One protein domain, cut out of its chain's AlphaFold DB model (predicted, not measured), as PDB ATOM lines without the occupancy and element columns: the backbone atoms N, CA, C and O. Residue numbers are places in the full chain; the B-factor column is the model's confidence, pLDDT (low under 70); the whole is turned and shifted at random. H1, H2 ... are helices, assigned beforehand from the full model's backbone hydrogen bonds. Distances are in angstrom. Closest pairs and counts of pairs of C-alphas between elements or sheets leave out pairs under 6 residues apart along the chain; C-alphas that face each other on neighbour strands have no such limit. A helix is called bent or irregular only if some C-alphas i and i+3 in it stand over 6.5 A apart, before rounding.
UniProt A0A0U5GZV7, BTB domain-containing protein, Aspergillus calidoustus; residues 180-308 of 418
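This is residues 180 to 308 of the 418 residues of the protein "BTB domain-containing protein" of Aspergillus calidoustus (UniProt A0A0U5GZV7). Three helices, H1, H3 and H4, lie side by side in an up-and-down bundle, with H4 at the core and the long H3 running along most of the length. H6, H7 and H8 pack together over one side of the bundle through H4, H6 crossing its first residues and H7 lying along it, while the short H2 turns across near the first half of H3 and H5 folds back beside H3 after H4. The printed part has 129 residues with eight named helices, H1 to H8 in order, and no named strand; the class is all helix. It is compact, with a radius of gyration of the C-alphas of 15.1 A, and elongated, spanning 52 by 30 by 25 A.

H1, residues 181 to 192, touches H4, residues 236 to 252, the same way at a shallow tilt of 15 degrees; C-alphas 181 and 238 are closest, 4.5 A apart. With residues 188 to 192 alone, H1 only just touches H3, residues 208 to 232, over 3 pairs of C-alphas within 8 A, the closest being Ile 191 and Gln 219 at 6.4 A. H2, residues 194 to 199, is close to H3 but not clearly touching, about perpendicular at 77 degrees, with C-alphas 197 and 215 closest at 7.0 A. H3 and H4 form a helical hairpin, opposite ways at 23 degrees, a shallow tilt, closest at C-alphas 227 and 239, 5.6 A. H4 is the hub, touching four helices, and has a kink of 31 degrees near residue 244; it is irregular, but only just, with C-alphas 241 and 244 6.9 A apart. H5, residues 255 to 263, is close to H4 but not clearly touching, C-alphas 250 and 258 being closest at 6.3 A. H6, residues 272 to 277, touches residues 236 to 240 of H4 alone, about perpendicular at 87 degrees, with C-alphas 236 and 274 closest at 4.1 A. H7, residues 280 to 288, touches residues 243 to 247 of H4 alone, at a shallow tilt of 27 degrees, closest at C-alphas 244 and 286, 6.2 A. H8, residues 293 to 305, forms a helical hairpin with H7, C-alphas 287 and 296 being closest at 6.3 A, and is apart from H4. Every O i to N i+4 pair is within hydrogen-bond range in H1, H2, H3, H5, H6, H7 and H8, and 11 of 13 are in H4.

H1 begins at C-alpha 181 (89.179, 135.742, 120.789). H3 measures 36.1 A, H4 25.3 A, H8 18.5 A and H1 16.2 A. H8 ends at C-alpha 305 (84.864, 123.454, 140.750).

The C-alphas of Pro 206 and Pro 307 are the two farthest apart, 53.0 A. The printed part has no cut and no long link. Mean pLDDT of the printed part is 85.2; residues 201 to 206 are under 70.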
ATOM      1  N   HIS A 180      92.654 134.026 118.834       97.81
ATOM      2  CA  HIS A 180      92.400 135.464 118.714       97.81
ATOM      3  C   HIS A 180      90.925 135.750 119.030       97.81
ATOM      4  O   HIS A 180      90.113 135.965 118.131       97.81
ATOM      5  N   ALA A 181      90.565 135.687 120.316       95.62
ATOM      6  CA  ALA A 181      89.179 135.742 120.789       95.62
ATOM      7  C   ALA A 181      88.438 137.035 120.395       95.62
ATOM      8  O   ALA A 181      87.296 136.955 119.958       95.62
ATOM      9  N   GLU A 182      89.088 138.202 120.462       97.25
ATOM     10  CA  GLU A 182      88.476 139.491 120.085       97.25
ATOM     11  C   GLU A 182      88.127 139.548 118.593       97.25
ATOM     12  O   GLU A 182      87.008 139.883 118.217       97.25
ATOM     13  N   VAL A 183      89.062 139.131 117.734       98.38
ATOM     14  CA  VAL A 183      88.825 139.024 116.288       98.38
ATOM     15  C   VAL A 183      87.771 137.959 115.982       98.38
ATOM     16  O   VAL A 183      86.961 138.127 115.076       98.38
ATOM     17  N   THR A 184      87.766 136.859 116.739       98.31
ATOM     18  CA  THR A 184      86.750 135.807 116.615       98.31
ATOM     19  C   THR A 184      85.362 136.369 116.922       98.31
ATOM     20  O   THR A 184      84.456 136.139 116.131       98.31
ATOM     21  N   GLY A 185      85.209 137.145 118.001       97.06
ATOM     22  CA  GLY A 185      83.959 137.836 118.340       97.06
ATOM     23  C   GLY A 185      83.508 138.789 117.236       97.06
ATOM     24  O   GLY A 185      82.409 138.637 116.717       97.06
ATOM     25  N   LEU A 186      84.408 139.662 116.771       97.56
ATOM     26  CA  LEU A 186      84.140 140.582 115.660       97.56
ATOM     27  C   LEU A 186      83.625 139.859 114.398       97.56
ATOM     28  O   LEU A 186      82.699 140.323 113.738       97.56
ATOM     29  N   LEU A 187      84.237 138.727 114.040       97.62
ATOM     30  CA  LEU A 187      83.847 137.952 112.859       97.62
ATOM     31  C   LEU A 187      82.521 137.205 113.050       97.62
ATOM     32  O   LEU A 187      81.816 136.982 112.068       97.62
ATOM     33  N   ILE A 188      82.186 136.800 114.276       96.50
ATOM     34  CA  ILE A 188      80.883 136.201 114.587       96.50
ATOM     35  C   ILE A 188      79.777 137.241 114.458       96.50
ATOM     36  O   ILE A 188      78.773 136.942 113.817       96.50
ATOM     37  N   ASP A 189      79.969 138.437 115.017       94.81
ATOM     38  CA  ASP A 189      78.975 139.514 114.959       94.81
ATOM     39  C   ASP A 189      78.598 139.817 113.500       94.81
ATOM     40  O   ASP A 189      77.424 139.894 113.145       94.81
ATOM     41  N   ASP A 190      79.600 139.866 112.621       93.81
ATOM     42  CA  ASP A 190      79.428 140.060 111.179       93.81
ATOM     43  C   ASP A 190      78.766 138.861 110.456       93.81
ATOM     44  O   ASP A 190      78.081 139.043 109.448       93.81
ATOM     45  N   ILE A 191      78.941 137.631 110.952       92.50
ATOM     46  CA  ILE A 191      78.284 136.425 110.413       92.50
ATOM     47  C   ILE A 191      76.815 136.341 110.846       92.50
ATOM     48  O   ILE A 191      75.977 135.844 110.083       92.50
ATOM     49  N   ILE A 192      76.506 136.774 112.068       91.81
ATOM     50  CA  ILE A 192      75.167 136.669 112.657       91.81
ATOM     51  C   ILE A 192      74.268 137.829 112.239       91.81
ATOM     52  O   ILE A 192      73.056 137.638 112.152       91.81
ATOM     53  N   ASP A 193      74.842 138.977 111.881       89.25
ATOM     54  CA  ASP A 193      74.093 140.101 111.326       89.25
ATOM     55  C   ASP A 193      73.348 139.702 110.032       89.25
ATOM     56  O   ASP A 193      73.921 139.531 108.948       89.25
ATOM     57  N   GLU A 194      72.024 139.572 110.147       78.25
ATOM     58  CA  GLU A 194      71.131 139.201 109.048       78.25
ATOM     59  C   GLU A 194      71.225 140.184 107.874       78.25
ATOM     60  O   GLU A 194      71.234 139.766 106.711       78.25
ATOM     61  N   ALA A 195      71.375 141.484 108.150       78.44
ATOM     62  CA  ALA A 195      71.463 142.511 107.115       78.44
ATOM     63  C   ALA A 195      72.769 142.393 106.315       78.44
ATOM     64  O   ALA A 195      72.814 142.732 105.126       78.44
ATOM     65  N   VAL A 196      73.837 141.907 106.946       76.06
ATOM     66  CA  VAL A 196      75.106 141.593 106.278       76.06
ATOM     67  C   VAL A 196      74.979 140.310 105.454       76.06
ATOM     68  O   VAL A 196      75.434 140.270 104.303       76.06
ATOM     69  N   GLY A 197      74.313 139.287 105.996       70.81
ATOM     70  CA  GLY A 197      74.024 138.034 105.295       70.81
ATOM     71  C   GLY A 197      73.244 138.241 103.993       70.81
ATOM     72  O   GLY A 197      73.593 137.663 102.958       70.81
ATOM     73  N   GLU A 198      72.239 139.119 104.009       70.44
ATOM     74  CA  GLU A 198      71.452 139.470 102.822       70.44
ATOM     75  C   GLU A 198      72.292 140.188 101.753       70.44
ATOM     76  O   GLU A 198      72.282 139.783 100.588       70.44
ATOM     77  N   LYS A 199      73.089 141.195 102.142       73.31
ATOM     78  CA  LYS A 199      73.945 141.978 101.221       73.31
ATOM     79  C   LYS A 199      75.011 141.146 100.507       73.31
ATOM     80  O   LYS A 199      75.456 141.510  99.417       73.31
ATOM     81  N   ARG A 200      75.440 140.036 101.110       70.75
ATOM     82  CA  ARG A 200      76.529 139.183 100.607       70.75
ATOM     83  C   ARG A 200      76.065 138.051  99.688       70.75
ATOM     84  O   ARG A 200      76.851 137.149  99.380       70.75
ATOM     85  N   GLY A 201      74.829 138.123  99.194       59.50
ATOM     86  CA  GLY A 201      74.400 137.325  98.048       59.50
ATOM     87  C   GLY A 201      73.824 135.953  98.393       59.50
ATOM     88  O   GLY A 201      73.935 135.034  97.582       59.50
ATOM     89  N   LEU A 202      73.133 135.799  99.527       63.53
ATOM     90  CA  LEU A 202      72.217 134.660  99.751       63.53
ATOM     91  C   LEU A 202      70.920 134.768  98.906       63.53
ATOM     92  O   LEU A 202      69.880 134.199  99.236       63.53
ATOM     93  N   GLU A 203      70.973 135.481  97.778       58.44
ATOM     94  CA  GLU A 203      69.838 135.897  96.944       58.44
ATOM     95  C   GLU A 203      69.180 134.760  96.134       58.44
ATOM     96  O   GLU A 203      68.198 134.987  95.433       58.44
ATOM     97  N   GLY A 204      69.662 133.520  96.239       60.19
ATOM     98  CA  GLY A 204      69.208 132.404  95.399       60.19
ATOM     99  C   GLY A 204      67.903 131.711  95.817       60.19
ATOM    100  O   GLY A 204      67.480 130.785  95.127       60.19
ATOM    101  N   SER A 205      67.275 132.091  96.936       61.38
ATOM    102  CA  SER A 205      66.151 131.334  97.511       61.38
ATOM    103  C   SER A 205      64.794 132.032  97.287       61.38
ATOM    104  O   SER A 205      64.669 133.218  97.602       61.38
ATOM    105  N   PRO A 206      63.770 131.339  96.747       67.94
ATOM    106  CA  PRO A 206      62.528 131.964  96.284       67.94
ATOM    107  C   PRO A 206      61.538 132.344  97.398       67.94
ATOM    108  O   PRO A 206      60.640 133.140  97.130       67.94
ATOM    109  N   THR A 207      61.671 131.815  98.623       77.38
ATOM    110  CA  THR A 207      60.781 132.158  99.748       77.38
ATOM    111  C   THR A 207      61.557 132.701 100.957       77.38
ATOM    112  O   THR A 207      62.715 132.333 101.159       77.38
ATOM    113  N   PRO A 208      60.957 133.585 101.779       77.88
ATOM    114  CA  PRO A 208      61.597 134.100 102.994       77.88
ATOM    115  C   PRO A 208      62.038 132.990 103.959       77.88
ATOM    116  O   PRO A 208      63.171 132.998 104.430       77.88
ATOM    117  N   ASP A 209      61.195 131.974 104.160       77.44
ATOM    118  CA  ASP A 209      61.496 130.846 105.052       77.44
ATOM    119  C   ASP A 209      62.702 130.030 104.566       77.44
ATOM    120  O   ASP A 209      63.542 129.597 105.356       77.44
ATOM    121  N   SER A 210      62.838 129.852 103.247       80.75
ATOM    122  CA  SER A 210      63.977 129.136 102.677       80.75
ATOM    123  C   SER A 210      65.259 129.973 102.687       80.75
ATOM    124  O   SER A 210      66.352 129.401 102.688       80.75
ATOM    125  N   LYS A 211      65.158 131.310 102.722       82.69
ATOM    126  CA  LYS A 211      66.300 132.212 102.945       82.69
ATOM    127  C   LYS A 211      66.800 132.118 104.382       82.69
ATOM    128  O   LYS A 211      67.984 131.853 104.568       82.69
ATOM    129  N   LEU A 212      65.907 132.239 105.367       84.31
ATOM    130  CA  LEU A 212      66.265 132.164 106.787       84.31
ATOM    131  C   LEU A 212      66.905 130.816 107.138       84.31
ATOM    132  O   LEU A 212      67.978 130.775 107.737       84.31
ATOM    133  N   ALA A 213      66.320 129.707 106.680       84.50
ATOM    134  CA  ALA A 213      66.896 128.380 106.896       84.50
ATOM    135  C   ALA A 213      68.293 128.233 106.261       84.50
ATOM    136  O   ALA A 213      69.183 127.605 106.840       84.50
ATOM    137  N   SER A 214      68.510 128.831 105.082       84.94
ATOM    138  CA  SER A 214      69.814 128.813 104.401       84.94
ATOM    139  C   SER A 214      70.856 129.659 105.133       84.94
ATOM    140  O   SER A 214      72.006 129.230 105.252       84.94
ATOM    141  N   LEU A 215      70.452 130.825 105.648       87.19
ATOM    142  CA  LEU A 215      71.296 131.707 106.451       87.19
ATOM    143  C   LEU A 215      71.726 131.016 107.749       87.19
ATOM    144  O   LEU A 215      72.923 130.883 107.985       87.19
ATOM    145  N   LEU A 216      70.777 130.478 108.519       88.50
ATOM    146  CA  LEU A 216      71.067 129.747 109.757       88.50
ATOM    147  C   LEU A 216      71.962 128.528 109.500       88.50
ATOM    148  O   LEU A 216      72.912 128.277 110.236       88.50
ATOM    149  N   THR A 217      71.724 127.791 108.409       87.44
ATOM    150  CA  THR A 217      72.583 126.660 108.023       87.44
ATOM    151  C   THR A 217      74.009 127.118 107.717       87.44
ATOM    152  O   THR A 217      74.972 126.456 108.117       87.44
ATOM    153  N   TYR A 218      74.167 128.246 107.020       88.81
ATOM    154  CA  TYR A 218      75.470 128.846 106.749       88.81
ATOM    155  C   TYR A 218      76.169 129.287 108.044       88.81
ATOM    156  O   TYR A 218      77.315 128.892 108.261       88.81
ATOM    157  N   GLN A 219      75.475 130.023 108.917       92.25
ATOM    158  CA  GLN A 219      75.991 130.495 110.206       92.25
ATOM    159  C   GLN A 219      76.428 129.319 111.086       92.25
ATOM    160  O   GLN A 219      77.592 129.243 111.485       92.25
ATOM    161  N   CYS A 220      75.555 128.324 111.286       91.19
ATOM    162  CA  CYS A 220      75.884 127.109 112.033       91.19
ATOM    163  C   CYS A 220      77.093 126.379 111.448       91.19
ATOM    164  O   CYS A 220      77.938 125.900 112.202       91.19
ATOM    165  N   SER A 221      77.192 126.274 110.120       91.38
ATOM    166  CA  SER A 221      78.325 125.629 109.447       91.38
ATOM    167  C   SER A 221      79.634 126.388 109.682       91.38
ATOM    168  O   SER A 221      80.648 125.771 110.021       91.38
ATOM    169  N   ALA A 222      79.601 127.719 109.573       94.00
ATOM    170  CA  ALA A 222      80.766 128.568 109.787       94.00
ATOM    171  C   ALA A 222      81.271 128.497 111.233       94.00
ATOM    172  O   ALA A 222      82.450 128.217 111.469       94.00
ATOM    173  N   ILE A 223      80.362 128.659 112.195       95.69
ATOM    174  CA  ILE A 223      80.670 128.595 113.627       95.69
ATOM    175  C   ILE A 223      81.146 127.186 114.005       95.69
ATOM    176  O   ILE A 223      82.154 127.034 114.691       95.69
ATOM    177  N   THR A 224      80.501 126.136 113.485       94.12
ATOM    178  CA  THR A 224      80.925 124.738 113.678       94.12
ATOM    179  C   THR A 224      82.373 124.515 113.247       94.12
ATOM    180  O   THR A 224      83.160 123.931 113.995       94.12
ATOM    181  N   ALA A 225      82.735 124.950 112.039       94.81
ATOM    182  CA  ALA A 225      84.086 124.763 111.523       94.81
ATOM    183  C   ALA A 225      85.118 125.515 112.375       94.81
ATOM    184  O   ALA A 225      86.190 124.977 112.654       94.81
ATOM    185  N   ALA A 226      84.778 126.722 112.828       97.06
ATOM    186  CA  ALA A 226      85.621 127.509 113.717       97.06
ATOM    187  C   ALA A 226      85.798 126.853 115.094       97.06
ATOM    188  O   ALA A 226      86.931 126.762 115.564       97.06
ATOM    189  N   ILE A 227      84.734 126.305 115.697       95.19
ATOM    190  CA  ILE A 227      84.820 125.561 116.966       95.19
ATOM    191  C   ILE A 227      85.746 124.355 116.814       95.19
ATOM    192  O   ILE A 227      86.610 124.138 117.655       95.19
ATOM    193  N   ILE A 228      85.606 123.584 115.731       94.06
ATOM    194  CA  ILE A 228      86.481 122.430 115.477       94.06
ATOM    195  C   ILE A 228      87.943 122.878 115.400       94.06
ATOM    196  O   ILE A 228      88.798 122.259 116.024       94.06
ATOM    197  N   LYS A 229      88.230 123.970 114.683       96.31
ATOM    198  CA  LYS A 229      89.589 124.516 114.571       96.31
ATOM    199  C   LYS A 229      90.138 125.047 115.891       96.31
ATOM    200  O   LYS A 229      91.322 124.858 116.147       96.31
ATOM    201  N   ALA A 230      89.302 125.680 116.709       95.88
ATOM    202  CA  ALA A 230      89.695 126.139 118.032       95.88
ATOM    203  C   ALA A 230      90.008 124.958 118.962       95.88
ATOM    204  O   ALA A 230      91.046 124.963 119.613       95.88
ATOM    205  N   ILE A 231      89.164 123.920 118.969       92.44
ATOM    206  CA  ILE A 231      89.383 122.699 119.758       92.44
ATOM    207  C   ILE A 231      90.655 121.978 119.304       92.44
ATOM    208  O   ILE A 231      91.477 121.624 120.139       92.44
ATOM    209  N   ASP A 232      90.844 121.782 117.996       93.44
ATOM    210  CA  ASP A 232      92.022 121.088 117.454       93.44
ATOM    211  C   ASP A 232      93.341 121.840 117.754       93.44
ATOM    212  O   ASP A 232      94.413 121.240 117.690       93.44
ATOM    213  N   GLY A 233      93.271 123.144 118.051       93.75
ATOM    214  CA  GLY A 233      94.409 123.991 118.415       93.75
ATOM    215  C   GLY A 233      94.496 124.351 119.903       93.75
ATOM    216  O   GLY A 233      95.234 125.280 120.228       93.75
ATOM    217  N   ASP A 234      93.724 123.705 120.785       94.19
ATOM    218  CA  ASP A 234      93.641 124.022 122.226       94.19
ATOM    219  C   ASP A 234      93.349 125.516 122.518       94.19
ATOM    220  O   ASP A 234      93.766 126.106 123.518       94.19
ATOM    221  N   CYS A 235      92.610 126.169 121.618       94.69
ATOM    222  CA  CYS A 235      92.263 127.587 121.670       94.69
ATOM    223  C   CYS A 235      90.974 127.797 122.477       94.69
ATOM    224  O   CYS A 235      89.878 128.008 121.945       94.69
ATOM    225  N   PHE A 236      91.111 127.707 123.797       90.75
ATOM    226  CA  PHE A 236      90.001 127.696 124.752       90.75
ATOM    227  C   PHE A 236      89.164 128.983 124.777       90.75
ATOM    228  O   PHE A 236      87.941 128.905 124.864       90.75
ATOM    229  N   HIS A 237      89.784 130.159 124.636       90.19
ATOM    230  CA  HIS A 237      89.054 131.434 124.684       90.19
ATOM    231  C   HIS A 237      88.245 131.652 123.404       90.19
ATOM    232  O   HIS A 237      87.089 132.059 123.467       90.19
ATOM    233  N   ALA A 238      88.816 131.321 122.243       93.62
ATOM    234  CA  ALA A 238      88.066 131.343 120.991       93.62
ATOM    235  C   ALA A 238      86.906 130.337 121.010       93.62
ATOM    236  O   ALA A 238      85.800 130.677 120.598       93.62
ATOM    237  N   THR A 239      87.130 129.126 121.539       92.94
ATOM    238  CA  THR A 239      86.055 128.139 121.734       92.94
ATOM    239  C   THR A 239      84.922 128.726 122.573       92.94
ATOM    240  O   THR A 239      83.770 128.630 122.168       92.94
ATOM    241  N   ALA A 240      85.240 129.371 123.698       88.50
ATOM    242  CA  ALA A 240      84.248 129.994 124.571       88.50
ATOM    243  C   ALA A 240      83.394 131.047 123.846       88.50
ATOM    244  O   ALA A 240      82.168 130.978 123.907       88.50
ATOM    245  N   VAL A 241      84.036 131.962 123.111       92.00
ATOM    246  CA  VAL A 241      83.364 133.018 122.328       92.00
ATOM    247  C   VAL A 241      82.408 132.439 121.280       92.00
ATOM    248  O   VAL A 241      81.353 133.005 121.021       92.00
ATOM    249  N   LEU A 242      82.739 131.284 120.698       94.38
ATOM    250  CA  LEU A 242      81.930 130.649 119.656       94.38
ATOM    251  C   LEU A 242      80.697 129.894 120.179       94.38
ATOM    252  O   LEU A 242      79.805 129.591 119.386       94.38
ATOM    253  N   LEU A 243      80.633 129.540 121.468       90.56
ATOM    254  CA  LEU A 243      79.629 128.593 121.968       90.56
ATOM    255  C   LEU A 243      78.225 129.173 122.128       90.56
ATOM    256  O   LEU A 243      77.274 128.500 121.733       90.56
ATOM    257  N   SER A 244      78.085 130.376 122.686       89.19
ATOM    258  CA  SER A 244      76.765 131.015 122.823       89.19
ATOM    259  C   SER A 244      76.127 131.265 121.443       89.19
ATOM    260  O   SER A 244      75.073 130.682 121.162       89.19
ATOM    261  N   PRO A 245      76.836 131.899 120.486       92.31
ATOM    262  CA  PRO A 245      76.319 132.095 119.133       92.31
ATOM    263  C   PRO A 245      76.012 130.782 118.390       92.31
ATOM    264  O   PRO A 245      75.049 130.681 117.631       92.31
ATOM    265  N   PHE A 246      76.803 129.727 118.625       91.44
ATOM    266  CA  PHE A 246      76.522 128.401 118.069       91.44
ATOM    267  C   PHE A 246      75.174 127.843 118.535       91.44
ATOM    268  O   PHE A 246      74.440 127.270 117.725       91.44
ATOM    269  N   ILE A 247      74.868 127.966 119.828       86.56
ATOM    270  CA  ILE A 247      73.614 127.468 120.400       86.56
ATOM    271  C   ILE A 247      72.437 128.263 119.850       86.56
ATOM    272  O   ILE A 247      71.479 127.644 119.394       86.56
ATOM    273  N   GLU A 248      72.533 129.591 119.812       88.38
ATOM    274  CA  GLU A 248      71.482 130.453 119.262       88.38
ATOM    275  C   GLU A 248      71.136 130.068 117.818       88.38
ATOM    276  O   GLU A 248      69.974 129.795 117.498       88.38
ATOM    277  N   CYS A 249      72.147 129.920 116.953       87.81
ATOM    278  CA  CYS A 249      71.915 129.482 115.578       87.81
ATOM    279  C   CYS A 249      71.296 128.071 115.524       87.81
ATOM    280  O   CYS A 249      70.412 127.805 114.708       87.81
ATOM    281  N   MET A 250      71.728 127.159 116.402       85.94
ATOM    282  CA  MET A 250      71.207 125.788 116.477       85.94
ATOM    283  C   MET A 250      69.744 125.711 116.927       85.94
ATOM    284  O   MET A 250      69.052 124.761 116.551       85.94
ATOM    285  N   GLU A 251      69.270 126.660 117.731       86.31
ATOM    286  CA  GLU A 251      67.874 126.723 118.174       86.31
ATOM    287  C   GLU A 251      66.922 127.208 117.084       86.31
ATOM    288  O   GLU A 251      65.772 126.762 117.046       86.31
ATOM    289  N   GLY A 252      67.408 128.063 116.180       85.31
ATOM    290  CA  GLY A 252      66.657 128.522 115.011       85.31
ATOM    291  C   GLY A 252      66.520 127.471 113.904       85.31
ATOM    292  O   GLY A 252      65.652 127.599 113.038       85.31
ATOM    293  N   LEU A 253      67.355 126.426 113.903       84.38
ATOM    294  CA  LEU A 253      67.321 125.380 112.880       84.38
ATOM    295  C   LEU A 253      66.106 124.451 113.011       84.38
ATOM    296  O   LEU A 253      65.653 124.097 114.100       84.38
ATOM    297  N   ASP A 254      65.639 123.951 111.867       84.19
ATOM    298  CA  ASP A 254      64.621 122.908 111.832       84.19
ATOM    299  C   ASP A 254      65.142 121.560 112.381       84.19
ATOM    300  O   ASP A 254      66.343 121.270 112.430       84.19
ATOM    301  N   GLY A 255      64.220 120.688 112.800       82.50
ATOM    302  CA  GLY A 255      64.567 119.404 113.422       82.50
ATOM    303  C   GLY A 255      65.528 118.515 112.602       82.50
ATOM    304  O   GLY A 255      66.436 117.916 113.191       82.50
ATOM    305  N   PRO A 256      65.373 118.369 111.270       79.25
ATOM    306  CA  PRO A 256      66.315 117.624 110.429       79.25
ATOM    307  C   PRO A 256      67.732 118.213 110.395       79.25
ATOM    308  O   PRO A 256      68.706 117.458 110.529       79.25
ATOM    309  N   SER A 257      67.866 119.533 110.249       77.44
ATOM    310  CA  SER A 257      69.171 120.204 110.217       77.44
ATOM    311  C   SER A 257      69.845 120.115 111.579       77.44
ATOM    312  O   SER A 257      70.994 119.676 111.675       77.44
ATOM    313  N   GLN A 258      69.088 120.360 112.650       77.25
ATOM    314  CA  GLN A 258      69.558 120.217 114.025       77.25
ATOM    315  C   GLN A 258      70.084 118.798 114.306       77.25
ATOM    316  O   GLN A 258      71.158 118.620 114.882       77.25
ATOM    317  N   LYS A 259      69.384 117.753 113.836       78.19
ATOM    318  CA  LYS A 259      69.855 116.357 113.944       78.19
ATOM    319  C   LYS A 259      71.176 116.124 113.215       78.19
ATOM    320  O   LYS A 259      71.976 115.313 113.676       78.19
ATOM    321  N   THR A 260      71.400 116.787 112.087       78.69
ATOM    322  CA  THR A 260      72.641 116.657 111.313       78.69
ATOM    323  C   THR A 260      73.816 117.271 112.066       78.69
ATOM    324  O   THR A 260      74.838 116.606 112.229       78.69
ATOM    325  N   PHE A 261      73.648 118.466 112.631       75.31
ATOM    326  CA  PHE A 261      74.677 119.089 113.466       75.31
ATOM    327  C   PHE A 261      74.924 118.313 114.769       75.31
ATOM    328  O   PHE A 261      76.075 118.071 115.134       75.31
ATOM    329  N   ASN A 262      73.874 117.798 115.413       73.12
ATOM    330  CA  ASN A 262      74.005 116.975 116.621       73.12
ATOM    331  C   ASN A 262      74.788 115.671 116.381       73.12
ATOM    332  O   ASN A 262      75.496 115.198 117.275       73.12
ATOM    333  N   LYS A 263      74.729 115.092 115.172       75.19
ATOM    334  CA  LYS A 263      75.538 113.911 114.815       75.19
ATOM    335  C   LYS A 263      77.039 114.190 114.837       75.19
ATOM    336  O   LYS A 263      77.800 113.265 115.114       75.19
ATOM    337  N   ASN A 264      77.463 115.434 114.606       73.69
ATOM    338  CA  ASN A 264      78.882 115.794 114.597       73.69
ATOM    339  C   ASN A 264      79.509 115.779 115.994       73.69
ATOM    340  O   ASN A 264      80.732 115.857 116.103       73.69
ATOM    341  N   ARG A 265      78.701 115.646 117.062       82.25
ATOM    342  CA  ARG A 265      79.176 115.468 118.443       82.25
ATOM    343  C   ARG A 265      80.169 116.549 118.900       82.25
ATOM    344  O   ARG A 265      80.922 116.324 119.842       82.25
ATOM    345  N   ILE A 266      80.143 117.729 118.279       83.69
ATOM    346  CA  ILE A 266      81.080 118.834 118.540       83.69
ATOM    347  C   ILE A 266      81.049 119.220 120.015       83.69
ATOM    348  O   ILE A 266      82.092 119.287 120.652       83.69
ATOM    349  N   LEU A 267      79.848 119.330 120.584       80.88
ATOM    350  CA  LEU A 267      79.648 119.647 121.997       80.88
ATOM    351  C   LEU A 267      80.260 118.613 122.957       80.88
ATOM    352  O   LEU A 267      80.610 118.951 124.078       80.88
ATOM    353  N   THR A 268      80.434 117.360 122.522       80.75
ATOM    354  CA  THR A 268      81.115 116.323 123.323       80.75
ATOM    355  C   THR A 268      82.634 116.324 123.155       80.75
ATOM    356  O   THR A 268      83.321 115.600 123.867       80.75
ATOM    357  N   ARG A 269      83.158 117.104 122.200       84.94
ATOM    358  CA  ARG A 269      84.595 117.283 121.959       84.94
ATOM    359  C   ARG A 269      85.162 118.511 122.670       84.94
ATOM    360  O   ARG A 269      86.367 118.708 122.596       84.94
ATOM    361  N   ILE A 270      84.323 119.335 123.305       84.75
ATOM    362  CA  ILE A 270      84.778 120.532 124.013       84.75
ATOM    363  C   ILE A 270      85.620 120.080 125.218       84.75
ATOM    364  O   ILE A 270      85.091 119.373 126.080       84.75
ATOM    365  N   PRO A 271      86.912 120.445 125.279       84.44
ATOM    366  CA  PRO A 271      87.768 120.089 126.403       84.44
ATOM    367  C   PRO A 271      87.320 120.824 127.671       84.44
ATOM    368  O   PRO A 271      86.729 121.906 127.601       84.44
ATOM    369  N   LEU A 272      87.589 120.246 128.845       82.88
ATOM    370  CA  LEU A 272      87.172 120.836 130.122       82.88
ATOM    371  C   LEU A 272      87.811 122.219 130.318       82.88
ATOM    372  O   LEU A 272      87.160 123.148 130.786       82.88
ATOM    373  N   GLU A 273      89.046 122.371 129.857       85.06
ATOM    374  CA  GLU A 273      89.832 123.598 129.863       85.06
ATOM    375  C   GLU A 273      89.183 124.713 129.023       85.06
ATOM    376  O   GLU A 273      89.239 125.884 129.399       85.06
ATOM    377  N   ALA A 274      88.499 124.366 127.922       82.88
ATOM    378  CA  ALA A 274      87.695 125.331 127.170       82.88
ATOM    379  C   ALA A 274      86.523 125.843 128.003       82.88
ATOM    380  O   ALA A 274      86.263 127.042 128.016       82.88
ATOM    381  N   LEU A 275      85.843 124.952 128.729       84.75
ATOM    382  CA  LEU A 275      84.715 125.318 129.588       84.75
ATOM    383  C   LEU A 275      85.154 126.171 130.784       84.75
ATOM    384  O   LEU A 275      84.408 127.042 131.232       84.75
ATOM    385  N   GLU A 276      86.365 125.962 131.298       86.06
ATOM    386  CA  GLU A 276      86.944 126.809 132.346       86.06
ATOM    387  C   GLU A 276      87.177 128.252 131.877       86.06
ATOM    388  O   GLU A 276      87.079 129.176 132.688       86.06
ATOM    389  N   ALA A 277      87.443 128.458 130.582       85.19
ATOM    390  CA  ALA A 277      87.605 129.785 129.988       85.19
ATOM    391  C   ALA A 277      86.270 130.510 129.734       85.19
ATOM    392  O   ALA A 277      86.275 131.723 129.533       85.19
ATOM    393  N   ILE A 278      85.138 129.796 129.754       84.38
ATOM    394  CA  ILE A 278      83.808 130.390 129.557       84.38
ATOM    395  C   ILE A 278      83.427 131.184 130.808       84.38
ATOM    396  O   ILE A 278      83.468 130.615 131.901       84.38
ATOM    397  N   PRO A 279      83.038 132.463 130.688       85.00
ATOM    398  CA  PRO A 279      82.474 133.233 131.792       85.00
ATOM    399  C   PRO A 279      81.232 132.574 132.416       85.00
ATOM    400  O   PRO A 279      80.522 131.788 131.787       85.00
ATOM    401  N   ARG A 280      80.972 132.853 133.695       87.12
ATOM    402  CA  ARG A 280      79.876 132.219 134.445       87.12
ATOM    403  C   ARG A 280      78.498 132.543 133.859       87.12
ATOM    404  O   ARG A 280      77.671 131.647 133.740       87.12
ATOM    405  N   ASP A 281      78.255 133.804 133.545       84.31
ATOM    406  CA  ASP A 281      77.047 134.302 132.883       84.31
ATOM    407  C   ASP A 281      76.790 133.561 131.568       84.31
ATOM    408  O   ASP A 281      75.720 132.978 131.400       84.31
ATOM    409  N   VAL A 282      77.817 133.432 130.724       83.31
ATOM    410  CA  VAL A 282      77.723 132.663 129.474       83.31
ATOM    411  C   VAL A 282      77.382 131.199 129.759       83.31
ATOM    412  O   VAL A 282      76.544 130.624 129.080       83.31
ATOM    413  N   CYS A 283      77.947 130.577 130.801       88.19
ATOM    414  CA  CYS A 283      77.574 129.206 131.175       88.19
ATOM    415  C   CYS A 283      76.068 129.052 131.444       88.19
ATOM    416  O   CYS A 283      75.518 127.998 131.128       88.19
ATOM    417  N   PHE A 284      75.408 130.059 132.022       87.75
ATOM    418  CA  PHE A 284      73.962 130.024 132.241       87.75
ATOM    419  C   PHE A 284      73.169 130.211 130.951       87.75
ATOM    420  O   PHE A 284      72.215 129.464 130.753       87.75
ATOM    421  N   GLU A 285      73.610 131.081 130.039       83.94
ATOM    422  CA  GLU A 285      73.028 131.169 128.689       83.94
ATOM    423  C   GLU A 285      73.085 129.811 127.973       83.94
ATOM    424  O   GLU A 285      72.088 129.339 127.426       83.94
ATOM    425  N   LEU A 286      74.228 129.113 128.054       84.50
ATOM    426  CA  LEU A 286      74.369 127.771 127.477       84.50
ATOM    427  C   LEU A 286      73.414 126.754 128.133       84.50
ATOM    428  O   LEU A 286      72.965 125.826 127.462       84.50
ATOM    429  N   LEU A 287      73.147 126.880 129.439       87.25
ATOM    430  CA  LEU A 287      72.256 125.985 130.188       87.25
ATOM    431  C   LEU A 287      70.773 126.230 129.884       87.25
ATOM    432  O   LEU A 287      70.009 125.262 129.870       87.25
ATOM    433  N   ASP A 288      70.389 127.484 129.640       85.94
ATOM    434  CA  ASP A 288      69.051 127.855 129.170       85.94
ATOM    435  C   ASP A 288      68.798 127.346 127.741       85.94
ATOM    436  O   ASP A 288      67.665 127.003 127.386       85.94
ATOM    437  N   GLY A 289      69.867 127.224 126.950       79.19
ATOM    438  CA  GLY A 289      69.828 126.630 125.624       79.19
ATOM    439  C   GLY A 289      69.495 125.131 125.620       79.19
ATOM    440  O   GLY A 289      69.762 124.381 126.563       79.19
ATOM    441  N   LYS A 290      68.950 124.631 124.506       78.31
ATOM    442  CA  LYS A 290      68.641 123.197 124.296       78.31
ATOM    443  C   LYS A 290      69.896 122.339 124.060       78.31
ATOM    444  O   LYS A 290      70.022 121.670 123.028       78.31
ATOM    445  N   ILE A 291      70.822 122.323 125.016       81.19
ATOM    446  CA  ILE A 291      72.081 121.574 124.927       81.19
ATOM    447  C   ILE A 291      71.943 120.089 125.314       81.19
ATOM    448  O   ILE A 291      71.048 119.703 126.070       81.19
ATOM    449  N   PRO A 292      72.845 119.213 124.825       80.31
ATOM    450  CA  PRO A 292      72.893 117.816 125.239       80.31
ATOM    451  C   PRO A 292      73.170 117.658 126.738       80.31
ATOM    452  O   PRO A 292      74.031 118.340 127.292       80.31
ATOM    453  N   THR A 293      72.540 116.663 127.368       79.62
ATOM    454  CA  THR A 293      72.665 116.382 128.812       79.62
ATOM    455  C   THR A 293      74.115 116.212 129.279       79.62
ATOM    456  O   THR A 293      74.447 116.622 130.388       79.62
ATOM    457  N   GLN A 294      74.994 115.638 128.449       79.56
ATOM    458  CA  GLN A 294      76.416 115.509 128.788       79.56
ATOM    459  C   GLN A 294      77.104 116.875 128.921       79.56
ATOM    460  O   GLN A 294      77.890 117.080 129.845       79.56
ATOM    461  N   LEU A 295      76.794 117.818 128.024       82.38
ATOM    462  CA  LEU A 295      77.344 119.168 128.100       82.38
ATOM    463  C   LEU A 295      76.774 119.908 129.312       82.38
ATOM    464  O   LEU A 295      77.544 120.517 130.047       82.38
ATOM    465  N   THR A 296      75.471 119.766 129.590       85.06
ATOM    466  CA  THR A 296      74.840 120.312 130.804       85.06
ATOM    467  C   THR A 296      75.581 119.866 132.062       85.06
ATOM    468  O   THR A 296      75.982 120.698 132.869       85.06
ATOM    469  N   ALA A 297      75.827 118.561 132.214       83.00
ATOM    470  CA  ALA A 297      76.560 118.032 133.364       83.00
ATOM    471  C   ALA A 297      77.987 118.599 133.448       83.00
ATOM    472  O   ALA A 297      78.471 118.915 134.532       83.00
ATOM    473  N   THR A 298      78.657 118.768 132.306       84.56
ATOM    474  CA  THR A 298      80.027 119.297 132.267       84.56
ATOM    475  C   THR A 298      80.073 120.781 132.655       84.56
ATOM    476  O   THR A 298      80.911 121.166 133.469       84.56
ATOM    477  N   ILE A 299      79.134 121.596 132.165       88.56
ATOM    478  CA  ILE A 299      79.005 123.015 132.536       88.56
ATOM    479  C   ILE A 299      78.698 123.159 134.030       88.56
ATOM    480  O   ILE A 299      79.347 123.943 134.723       88.56
ATOM    481  N   LEU A 300      77.755 122.375 134.558       88.00
ATOM    482  CA  LEU A 300      77.401 122.421 135.980       88.00
ATOM    483  C   LEU A 300      78.583 122.002 136.877       88.00
ATOM    484  O   LEU A 300      78.863 122.663 137.881       88.00
ATOM    485  N   ASN A 301      79.353 120.986 136.471       85.06
ATOM    486  CA  ASN A 301      80.585 120.600 137.163       85.06
ATOM    487  C   ASN A 301      81.642 121.719 137.137       85.06
ATOM    488  O   ASN A 301      82.274 121.981 138.165       85.06
ATOM    489  N   ARG A 302      81.805 122.420 136.006       87.62
ATOM    490  CA  ARG A 302      82.677 123.603 135.902       87.62
ATOM    491  C   ARG A 302      82.239 124.705 136.868       87.62
ATOM    492  O   ARG A 302      83.079 125.263 137.571       87.62
ATOM    493  N   LEU A 303      80.935 124.972 136.971       88.69
ATOM    494  CA  LEU A 303      80.381 125.960 137.909       88.69
ATOM    495  C   LEU A 303      80.637 125.602 139.381       88.69
ATOM    496  O   LEU A 303      80.698 126.497 140.221       88.69
ATOM    497  N   LYS A 304      80.790 124.316 139.708       87.50
ATOM    498  CA  LYS A 304      81.098 123.837 141.065       87.50
ATOM    499  C   LYS A 304      82.567 124.003 141.439       87.50
ATOM    500  O   LYS A 304      82.889 124.276 142.590       87.50
ATOM    501  N   GLY A 305      83.452 123.717 140.488       78.88
ATOM    502  CA  GLY A 305      84.864 123.454 140.750       78.88
ATOM    503  C   GLY A 305      85.809 124.620 140.496       78.88
ATOM    504  O   GLY A 305      86.989 124.466 140.787       78.88
ATOM    505  N   ASN A 306      85.340 125.748 139.953       81.69
ATOM    506  CA  ASN A 306      86.230 126.831 139.539       81.69
ATOM    507  C   ASN A 306      86.814 127.586 140.755       81.69
ATOM    508  O   ASN A 306      86.107 128.372 141.382       81.69
ATOM    509  N   PRO A 307      88.113 127.426 141.080       81.25
ATOM    510  CA  PRO A 307      88.713 128.065 142.252       81.25
ATOM    511  C   PRO A 307      88.874 129.583 142.091       81.25
ATOM    512  O   PRO A 307      89.120 130.277 143.076       81.25
ATOM    513  N   LYS A 308      88.772 130.104 140.861       83.94
ATOM    514  CA  LYS A 308      88.868 131.543 140.563       83.94
ATOM    515  C   LYS A 308      87.573 132.287 140.875       83.94
ATOM    516  O   LYS A 308      87.565 133.512 140.935       83.94
TER     517      LYS A 308